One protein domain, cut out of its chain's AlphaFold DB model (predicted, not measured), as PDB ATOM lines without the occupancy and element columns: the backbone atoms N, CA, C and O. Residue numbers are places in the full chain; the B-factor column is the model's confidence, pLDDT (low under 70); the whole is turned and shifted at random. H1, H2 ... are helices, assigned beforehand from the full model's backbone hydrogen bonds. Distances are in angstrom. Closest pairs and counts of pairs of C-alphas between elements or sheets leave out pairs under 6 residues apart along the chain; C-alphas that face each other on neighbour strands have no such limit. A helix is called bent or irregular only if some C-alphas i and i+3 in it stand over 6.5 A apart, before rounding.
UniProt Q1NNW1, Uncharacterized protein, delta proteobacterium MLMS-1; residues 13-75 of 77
ATOM      1  N   ALA A  13     -50.527 -22.800  17.466       97.25
ATOM      2  CA  ALA A  13     -49.538 -23.855  17.664       97.25
ATOM      3  C   ALA A  13     -48.114 -23.284  17.723       97.25
ATOM      4  O   ALA A  13     -47.366 -23.618  18.638       97.25
ATOM      5  N   ASP A  14     -47.777 -22.355  16.824       97.44
ATOM      6  CA  ASP A  14     -46.465 -21.697  16.823       97.44
ATOM      7  C   ASP A  14     -46.244 -20.892  18.108       97.44
ATOM      8  O   ASP A  14     -45.154 -20.912  18.678       97.44
ATOM      9  N   LYS A  15     -47.282 -20.202  18.604       97.56
ATOM     10  CA  LYS A  15     -47.209 -19.442  19.864       97.56
ATOM     11  C   LYS A  15     -46.959 -20.358  21.056       97.56
ATOM     12  O   LYS A  15     -46.094 -20.060  21.875       97.56
ATOM     13  N   MET A  16     -47.683 -21.474  21.131       97.69
ATOM     14  CA  MET A  16     -47.489 -22.472  22.187       97.69
ATOM     15  C   MET A  16     -46.089 -23.085  22.121       97.69
ATOM     16  O   MET A  16     -45.419 -23.186  23.144       97.69
ATOM     17  N   GLN A  17     -45.607 -23.423  20.924       97.12
ATOM     18  CA  GLN A  17     -44.263 -23.966  20.746       97.12
ATOM     19  C   GLN A  17     -43.182 -22.955  21.147       97.12
ATOM     20  O   GLN A  17     -42.219 -23.330  21.811       97.12
ATOM     21  N   ALA A  18     -43.342 -21.678  20.789       96.19
ATOM     22  CA  ALA A  18     -42.418 -20.625  21.196       96.19
ATOM     23  C   ALA A  18     -42.395 -20.451  22.722       96.19
ATOM     24  O   ALA A  18     -41.316 -20.369  23.304       96.19
ATOM     25  N   MET A  19     -43.562 -20.451  23.375       96.38
ATOM     26  CA  MET A  19     -43.651 -20.439  24.838       96.38
ATOM     27  C   MET A  19     -42.917 -21.630  25.462       96.38
ATOM     28  O   MET A  19     -42.128 -21.426  26.379       96.38
ATOM     29  N   GLU A  20     -43.124 -22.844  24.947       96.31
ATOM     30  CA  GLU A  20     -42.478 -24.056  25.462       96.31
ATOM     31  C   GLU A  20     -40.957 -24.010  25.280       96.31
ATOM     32  O   GLU A  20     -40.200 -24.341  26.189       96.31
ATOM     33  N   THR A  21     -40.480 -23.539  24.126       95.88
ATOM     34  CA  THR A  21     -39.045 -23.379  23.873       95.88
ATOM     35  C   THR A  21     -38.418 -22.358  24.820       95.88
ATOM     36  O   THR A  21     -37.356 -22.626  25.383       95.88
ATOM     37  N   LEU A  22     -39.078 -21.216  25.037       93.25
ATOM     38  CA  LEU A  22     -38.622 -20.208  25.995       93.25
ATOM     39  C   LEU A  22     -38.606 -20.769  27.420       93.25
ATOM     40  O   LEU A  22     -37.624 -20.607  28.140       93.25
ATOM     41  N   TRP A  23     -39.667 -21.467  27.816       93.00
ATOM     42  CA  TRP A  23     -39.779 -22.077  29.136       93.00
ATOM     43  C   TRP A  23     -38.713 -23.156  29.372       93.00
ATOM     44  O   TRP A  23     -38.075 -23.191  30.428       93.00
ATOM     45  N   SER A  24     -38.457 -24.001  28.371       93.38
ATOM     46  CA  SER A  24     -37.406 -25.021  28.405       93.38
ATOM     47  C   SER A  24     -36.017 -24.410  28.588       93.38
ATOM     48  O   SER A  24     -35.206 -24.960  29.327       93.38
ATOM     49  N   ASP A  25     -35.731 -23.267  27.964       92.31
ATOM     50  CA  ASP A  25     -34.439 -22.605  28.133       92.31
ATOM     51  C   ASP A  25     -34.297 -21.939  29.511       92.31
ATOM     52  O   ASP A  25     -33.321 -22.189  30.219       92.31
ATOM     53  N   LEU A  26     -35.308 -21.174  29.943       89.88
ATOM     54  CA  LEU A  26     -35.315 -20.504  31.251       89.88
ATOM     55  C   LEU A  26     -35.189 -21.497  32.414       89.88
ATOM     56  O   LEU A  26     -34.475 -21.248  33.386       89.88
ATOM     57  N   SER A  27     -35.848 -22.650  32.303       89.75
ATOM     58  CA  SER A  27     -35.842 -23.681  33.344       89.75
ATOM     59  C   SER A  27     -34.503 -24.414  33.498       89.75
ATOM     60  O   SER A  27     -34.286 -25.043  34.534       89.75
ATOM     61  N   ARG A  28     -33.565 -24.299  32.542       91.25
ATOM     62  CA  ARG A  28     -32.214 -24.889  32.663       91.25
ATOM     63  C   ARG A  28     -31.366 -24.221  33.737       91.25
ATOM     64  O   ARG A  28     -30.506 -24.875  34.319       91.25
ATOM     65  N   ASN A  29     -31.598 -22.935  33.995       87.75
ATOM     66  CA  ASN A  29     -30.837 -22.141  34.957       87.75
ATOM     67  C   ASN A  29     -31.778 -21.470  35.969       87.75
ATOM     68  O   ASN A  29     -31.906 -20.245  35.976       87.75
ATOM     69  N   PRO A  30     -32.417 -22.243  36.866       81.31
ATOM     70  CA  PRO A  30     -33.431 -21.721  37.784       81.31
ATOM     71  C   PRO A  30     -32.887 -20.662  38.755       81.31
ATOM     72  O   PRO A  30     -33.644 -19.855  39.279       81.31
ATOM     73  N   SER A  31     -31.570 -20.610  38.974       84.50
ATOM     74  CA  SER A  31     -30.925 -19.562  39.771       84.50
ATOM     75  C   SER A  31     -31.016 -18.166  39.143       84.50
ATOM     76  O   SER A  31     -30.939 -17.180  39.871       84.50
ATOM     77  N   GLN A  32     -31.191 -18.068  37.819       86.69
ATOM     78  CA  GLN A  32     -31.371 -16.788  37.124       86.69
ATOM     79  C   GLN A  32     -32.788 -16.228  37.277       86.69
ATOM     80  O   GLN A  32     -33.002 -15.040  37.049       86.69
ATOM     81  N   LEU A  33     -33.744 -17.067  37.687       82.88
ATOM     82  CA  LEU A  33     -35.126 -16.682  37.937       82.88
ATOM     83  C   LEU A  33     -35.493 -17.027  39.389       82.88
ATOM     84  O   LEU A  33     -36.165 -18.033  39.638       82.88
ATOM     85  N   PRO A  34     -35.028 -16.231  40.373       84.00
ATOM     86  CA  PRO A  34     -35.335 -16.495  41.769       84.00
ATOM     87  C   PRO A  34     -36.848 -16.464  41.988       84.00
ATOM     88  O   PRO A  34     -37.557 -15.601  41.467       84.00
ATOM     89  N   SER A  35     -37.344 -17.418  42.778       86.38
ATOM     90  CA  SER A  35     -38.740 -17.400  43.205       86.38
ATOM     91  C   SER A  35     -39.038 -16.103  43.966       86.38
ATOM     92  O   SER A  35     -38.218 -15.705  44.797       86.38
ATOM     93  N   PRO A  36     -40.203 -15.474  43.740       90.25
ATOM     94  CA  PRO A  36     -40.649 -14.351  44.555       90.25
ATOM     95  C   PRO A  36     -40.716 -14.717  46.042       90.25
ATOM     96  O   PRO A  36     -41.014 -15.865  46.382       90.25
ATOM     97  N   ASP A  37     -40.524 -13.738  46.927       88.62
ATOM     98  CA  ASP A  37     -40.491 -13.971  48.380       88.62
ATOM     99  C   ASP A  37     -41.772 -14.637  48.910       88.62
ATOM    100  O   ASP A  37     -41.708 -15.590  49.692       88.62
ATOM    101  N   TRP A  38     -42.934 -14.224  48.390       93.88
ATOM    102  CA  TRP A  38     -44.240 -14.777  48.766       93.88
ATOM    103  C   TRP A  38     -44.394 -16.267  48.418       93.88
ATOM    104  O   TRP A  38     -45.209 -16.967  49.018       93.88
ATOM    105  N   HIS A  39     -43.613 -16.793  47.465       92.62
ATOM    106  CA  HIS A  39     -43.732 -18.186  47.031       92.62
ATOM    107  C   HIS A  39     -43.424 -19.152  48.182       92.62
ATOM    108  O   HIS A  39     -44.096 -20.170  48.347       92.62
ATOM    109  N   ARG A  40     -42.449 -18.800  49.032       91.62
ATOM    110  CA  ARG A  40     -42.102 -19.591  50.216       91.62
ATOM    111  C   ARG A  40     -43.259 -19.658  51.208       91.62
ATOM    112  O   ARG A  40     -43.537 -20.734  51.728       91.62
ATOM    113  N   GLU A  41     -43.906 -18.528  51.464       95.12
ATOM    114  CA  GLU A  41     -45.007 -18.419  52.426       95.12
ATOM    115  C   GLU A  41     -46.188 -19.293  51.992       95.12
ATOM    116  O   GLU A  41     -46.688 -20.095  52.778       95.12
ATOM    117  N   VAL A  42     -46.550 -19.244  50.706       95.75
ATOM    118  CA  VAL A  42     -47.614 -20.088  50.137       95.75
ATOM    119  C   VAL A  42     -47.283 -21.578  50.247       95.75
ATOM    120  O   VAL A  42     -48.157 -22.380  50.574       95.75
ATOM    121  N   LEU A  43     -46.033 -21.977  49.986       94.62
ATOM    122  CA  LEU A  43     -45.621 -23.379  50.105       94.62
ATOM    123  C   LEU A  43     -45.639 -23.870  51.557       94.62
ATOM    124  O   LEU A  43     -46.060 -25.000  51.807       94.62
ATOM    125  N   GLN A  44     -45.209 -23.037  52.509       95.19
ATOM    126  CA  GLN A  44     -45.271 -23.366  53.936       95.19
ATOM    127  C   GLN A  44     -46.714 -23.527  54.406       95.19
ATOM    128  O   GLN A  44     -47.024 -24.509  55.076       95.19
ATOM    129  N   GLU A  45     -47.591 -22.612  54.002       96.19
ATOM    130  CA  GLU A  45     -49.006 -22.673  54.347       96.19
ATOM    131  C   GLU A  45     -49.663 -23.940  53.797       96.19
ATOM    132  O   GLU A  45     -50.278 -24.697  54.542       96.19
ATOM    133  N   ARG A  46     -49.447 -24.250  52.512       95.75
ATOM    134  CA  ARG A  46     -49.983 -25.476  51.900       95.75
ATOM    135  C   ARG A  46     -49.472 -26.736  52.587       95.75
ATOM    136  O   ARG A  46     -50.243 -27.669  52.786       95.75
ATOM    137  N   LYS A  47     -48.189 -26.769  52.960       95.44
ATOM    138  CA  LYS A  47     -47.616 -27.893  53.707       95.44
ATOM    139  C   LYS A  47     -48.304 -28.053  55.063       95.44
ATOM    140  O   LYS A  47     -48.717 -29.159  55.395       95.44
ATOM    141  N   ARG A  48     -48.468 -26.956  55.805       97.06
ATOM    142  CA  ARG A  48     -49.156 -26.942  57.098       97.06
ATOM    143  C   ARG A  48     -50.591 -27.451  56.978       97.06
ATOM    144  O   ARG A  48     -50.978 -28.314  57.751       97.06
ATOM    145  N   SER A  49     -51.347 -26.998  55.981       96.88
ATOM    146  CA  SER A  49     -52.713 -27.483  55.749       96.88
ATOM    147  C   SER A  49     -52.774 -28.984  55.445       96.88
ATOM    148  O   SER A  49     -53.738 -29.635  55.834       96.88
ATOM    149  N   VAL A  50     -51.762 -29.556  54.781       96.50
ATOM    150  CA  VAL A  50     -51.678 -31.017  54.594       96.50
ATOM    151  C   VAL A  50     -51.394 -31.723  55.918       96.50
ATOM    152  O   VAL A  50     -52.072 -32.695  56.245       96.50
ATOM    153  N   ASP A  51     -50.437 -31.220  56.700       95.69
ATOM    154  CA  ASP A  51     -50.076 -31.793  58.003       95.69
ATOM    155  C   ASP A  51     -51.248 -31.698  59.014       95.69
ATOM    156  O   ASP A  51     -51.442 -32.594  59.835       95.69
ATOM    157  N   GLU A  52     -52.076 -30.651  58.917       97.12
ATOM    158  CA  GLU A  52     -53.317 -30.450  59.685       97.12
ATOM    159  C   GLU A  52     -54.520 -31.248  59.127       97.12
ATOM    160  O   GLU A  52     -55.603 -31.218  59.714       97.12
ATOM    161  N   GLY A  53     -54.363 -31.953  58.001       95.31
ATOM    162  CA  GLY A  53     -55.417 -32.756  57.366       95.31
ATOM    163  C   GLY A  53     -56.499 -31.953  56.629       95.31
ATOM    164  O   GLY A  53     -57.531 -32.511  56.264       95.31
ATOM    165  N   GLN A  54     -56.284 -30.655  56.404       95.25
ATOM    166  CA  GLN A  54     -57.190 -29.772  55.655       95.25
ATOM    167  C   GLN A  54     -57.029 -29.911  54.138       95.25
ATOM    168  O   GLN A  54     -57.958 -29.620  53.388       95.25
ATOM    169  N   LEU A  55     -55.848 -30.336  53.682       94.19
ATOM    170  CA  LEU A  55     -55.558 -30.635  52.283       94.19
ATOM    171  C   LEU A  55     -55.004 -32.052  52.158       94.19
ATOM    172  O   LEU A  55     -54.289 -32.537  53.029       94.19
ATOM    173  N   CYS A  56     -55.291 -32.700  51.037       91.56
ATOM    174  CA  CYS A  56     -54.699 -33.980  50.682       91.56
ATOM    175  C   CYS A  56     -54.068 -33.899  49.293       91.56
ATOM    176  O   CYS A  56     -54.471 -33.105  48.440       91.56
ATOM    177  N   PHE A  57     -53.049 -34.726  49.069       91.81
ATOM    178  CA  PHE A  57     -52.543 -34.945  47.724       91.81
ATOM    179  C   PHE A  57     -53.529 -35.825  46.965       91.81
ATOM    180  O   PHE A  57     -54.000 -36.836  47.487       91.81
ATOM    181  N   MET A  58     -53.802 -35.441  45.727       93.19
ATOM    182  CA  MET A  58     -54.629 -36.195  44.802       93.19
ATOM    183  C   MET A  58     -53.793 -36.574  43.587       93.19
ATOM    184  O   MET A  58     -52.914 -35.821  43.159       93.19
ATOM    185  N   ASP A  59     -54.067 -37.757  43.054       96.00
ATOM    186  CA  ASP A  59     -53.501 -38.194  41.790       96.00
ATOM    187  C   ASP A  59     -53.905 -37.243  40.648       96.00
ATOM    188  O   ASP A  59     -55.031 -36.744  40.591       96.00
ATOM    189  N   TRP A  60     -52.971 -36.980  39.736       94.88
ATOM    190  CA  TRP A  60     -53.156 -35.977  38.689       94.88
ATOM    191  C   TRP A  60     -54.279 -36.337  37.713       94.88
ATOM    192  O   TRP A  60     -55.089 -35.476  37.360       94.88
ATOM    193  N   ASP A  61     -54.367 -37.604  37.303       95.25
ATOM    194  CA  ASP A  61     -55.406 -38.048  36.374       95.25
ATOM    195  C   ASP A  61     -56.785 -37.963  37.032       95.25
ATOM    196  O   ASP A  61     -57.753 -37.527  36.399       95.25
ATOM    197  N   THR A  62     -56.855 -38.287  38.326       95.06
ATOM    198  CA  THR A  62     -58.065 -38.118  39.144       95.06
ATOM    199  C   THR A  62     -58.493 -36.649  39.211       95.06
ATOM    200  O   THR A  62     -59.630 -36.327  38.865       95.06
ATOM    201  N   ALA A  63     -57.569 -35.745  39.547       94.44
ATOM    202  CA  ALA A  63     -57.834 -34.309  39.646       94.44
ATOM    203  C   ALA A  63     -58.392 -33.725  38.339       94.44
ATOM    204  O   ALA A  63     -59.369 -32.973  38.328       94.44
ATOM    205  N   ILE A  64     -57.786 -34.091  37.207       94.06
ATOM    206  CA  ILE A  64     -58.223 -33.632  35.886       94.06
ATOM    207  C   ILE A  64     -59.583 -34.229  35.508       94.06
ATOM    208  O   ILE A  64     -60.394 -33.547  34.871       94.06
ATOM    209  N   ALA A  65     -59.857 -35.485  35.866       94.31
ATOM    210  CA  ALA A  65     -61.152 -36.109  35.617       94.31
ATOM    211  C   ALA A  65     -62.282 -35.400  36.381       94.31
ATOM    212  O   ALA A  65     -63.311 -35.089  35.770       94.31
ATOM    213  N   GLU A  66     -62.069 -35.089  37.662       93.38
ATOM    214  CA  GLU A  66     -63.018 -34.345  38.499       93.38
ATOM    215  C   GLU A  66     -63.273 -32.939  37.949       93.38
ATOM    216  O   GLU A  66     -64.419 -32.608  37.643       93.38
ATOM    217  N   LEU A  67     -62.218 -32.164  37.666       93.38
ATOM    218  CA  LEU A  67     -62.335 -30.825  37.071       93.38
ATOM    219  C   LEU A  67     -63.121 -30.836  35.753       93.38
ATOM    220  O   LEU A  67     -63.974 -29.984  35.501       93.38
ATOM    221  N   ARG A  68     -62.865 -31.822  34.883       93.50
ATOM    222  CA  ARG A  68     -63.618 -31.976  33.627       93.50
ATOM    223  C   ARG A  68     -65.081 -32.348  33.872       93.50
ATOM    224  O   ARG A  68     -65.926 -32.014  33.043       93.50
ATOM    225  N   SER A  69     -65.383 -33.092  34.934       93.06
ATOM    226  CA  SER A  69     -66.757 -33.409  35.333       93.06
ATOM    227  C   SER A  69     -67.490 -32.149  35.798       93.06
ATOM    228  O   SER A  69     -68.553 -31.836  35.263       93.06
ATOM    229  N   GLU A  70     -66.877 -31.369  36.692       92.62
ATOM    230  CA  GLU A  70     -67.429 -30.115  37.220       92.62
ATOM    231  C   GLU A  70     -67.713 -29.094  36.115       92.62
ATOM    232  O   GLU A  70     -68.829 -28.585  36.008       92.62
ATOM    233  N   LEU A  71     -66.746 -28.851  35.224       91.12
ATOM    234  CA  LEU A  71     -66.904 -27.896  34.121       91.12
ATOM    235  C   LEU A  71     -68.038 -28.280  33.156       91.12
ATOM    236  O   LEU A  71     -68.703 -27.408  32.595       91.12
ATOM    237  N   ARG A  72     -68.290 -29.583  32.970       82.31
ATOM    238  CA  ARG A  72     -69.404 -30.075  32.144       82.31
ATOM    239  C   ARG A  72     -70.744 -30.011  32.874       82.31
ATOM    240  O   ARG A  72     -71.745 -29.688  32.243       82.31
ATOM    241  N   GLY A  73     -70.765 -30.275  34.181       66.50
ATOM    242  CA  GLY A  73     -71.963 -30.162  35.019       66.50
ATOM    243  C   GLY A  73     -72.434 -28.717  35.208       66.50
ATOM    244  O   GLY A  73     -73.633 -28.461  35.245       66.50
ATOM    245  N   ASN A  74     -71.505 -27.760  35.227       58.53
ATOM    246  CA  ASN A  74     -71.794 -26.334  35.398       58.53
ATOM    247  C   ASN A  74     -72.254 -25.629  34.103       58.53
ATOM    248  O   ASN A  74     -72.475 -24.423  34.099       58.53
ATOM    249  N   SER A  75     -72.394 -26.366  32.993       55.31
ATOM    250  CA  SER A  75     -72.938 -25.859  31.722       55.31
ATOM    251  C   SER A  75     -74.474 -25.962  31.635       55.31
ATOM    252  O   SER A  75     -75.044 -25.691  30.580       55.31
TER     253      SER A  75
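AT A GLANCE: This is residues 13 to 75 of the 77 residues of an uncharacterized protein of delta proteobacterium MLMS-1 (UniProt Q1NNW1). Picture an open U of three separate helices: H2 makes the base, and H1 and H3 are the two arms, one reached from each end of H2. The middle of the U is empty, no helix touches another, and there is no core; the corners are made by the links, residues 27 to 36 and residues 52 to 59. The printed part has 63 residues with three named helices, in the order H1, H2, H3, and no named strand, an all helix domain. It is extended, with a radius of gyration of the C-alphas of 17.2 A, and its C-alphas span 35 by 33 by 19 A along the three main axes.

HOW THE PARTS SIT: Start at Ala 13, where H1, residues 13 to 26, begins; its N-to-C direction is (0.73, -0.01, 0.68). Go on over ten residues, a short link, to H2, residues 37 to 51, with the direction (-0.46, -0.78, 0.42). H1 and H2 are apart, with no C-alpha of the one within 8 A of the other. Eight more residues, again a short link, bring you to H3, residues 60 to 73, with the direction (-0.87, 0.44, -0.24). H2 and H3 are apart by the same distance test, and so are H1 and H3. Look at the backbone O and N atoms inside the helices: in H1 and H3 every O i to N i+4 pair is within hydrogen-bond range, and in H2 10 of 11 are.

IN THESE COORDINATES: Find C-alpha 13 at (-49.538, -23.855, 17.664); from there H1 runs 20.0 A to C-alpha 26. Find C-alpha 37 at (-40.491, -13.971, 48.380); H2, the longest helix with 15 residues, runs from it 22.4 A to C-alpha 51. H2 is neither bent nor irregular, but only just: C-alphas 37 and 40 are 6.1 A apart. H3 runs 20.0 A from C-alpha 60 to C-alpha 73, which you find at (-71.963, -30.162, 35.019).

THE WHOLE: The two C-alphas farthest apart are those of Asp 14 and Glu 52, at 44.3 A, while those of Ala 13 and Ser 75, the first and last printed, are 27.4 A apart. Residues 13 to 45, 48 to 53 and 57 to 75 stand free, with no C-alpha 8 or more residues away along the chain within 10 A. The printed part has no cut, and neither link is long. Read the B-factor column for the model's confidence: the mean pLDDT of the printed part is 91.5, and residues 73 to 75 are under 70.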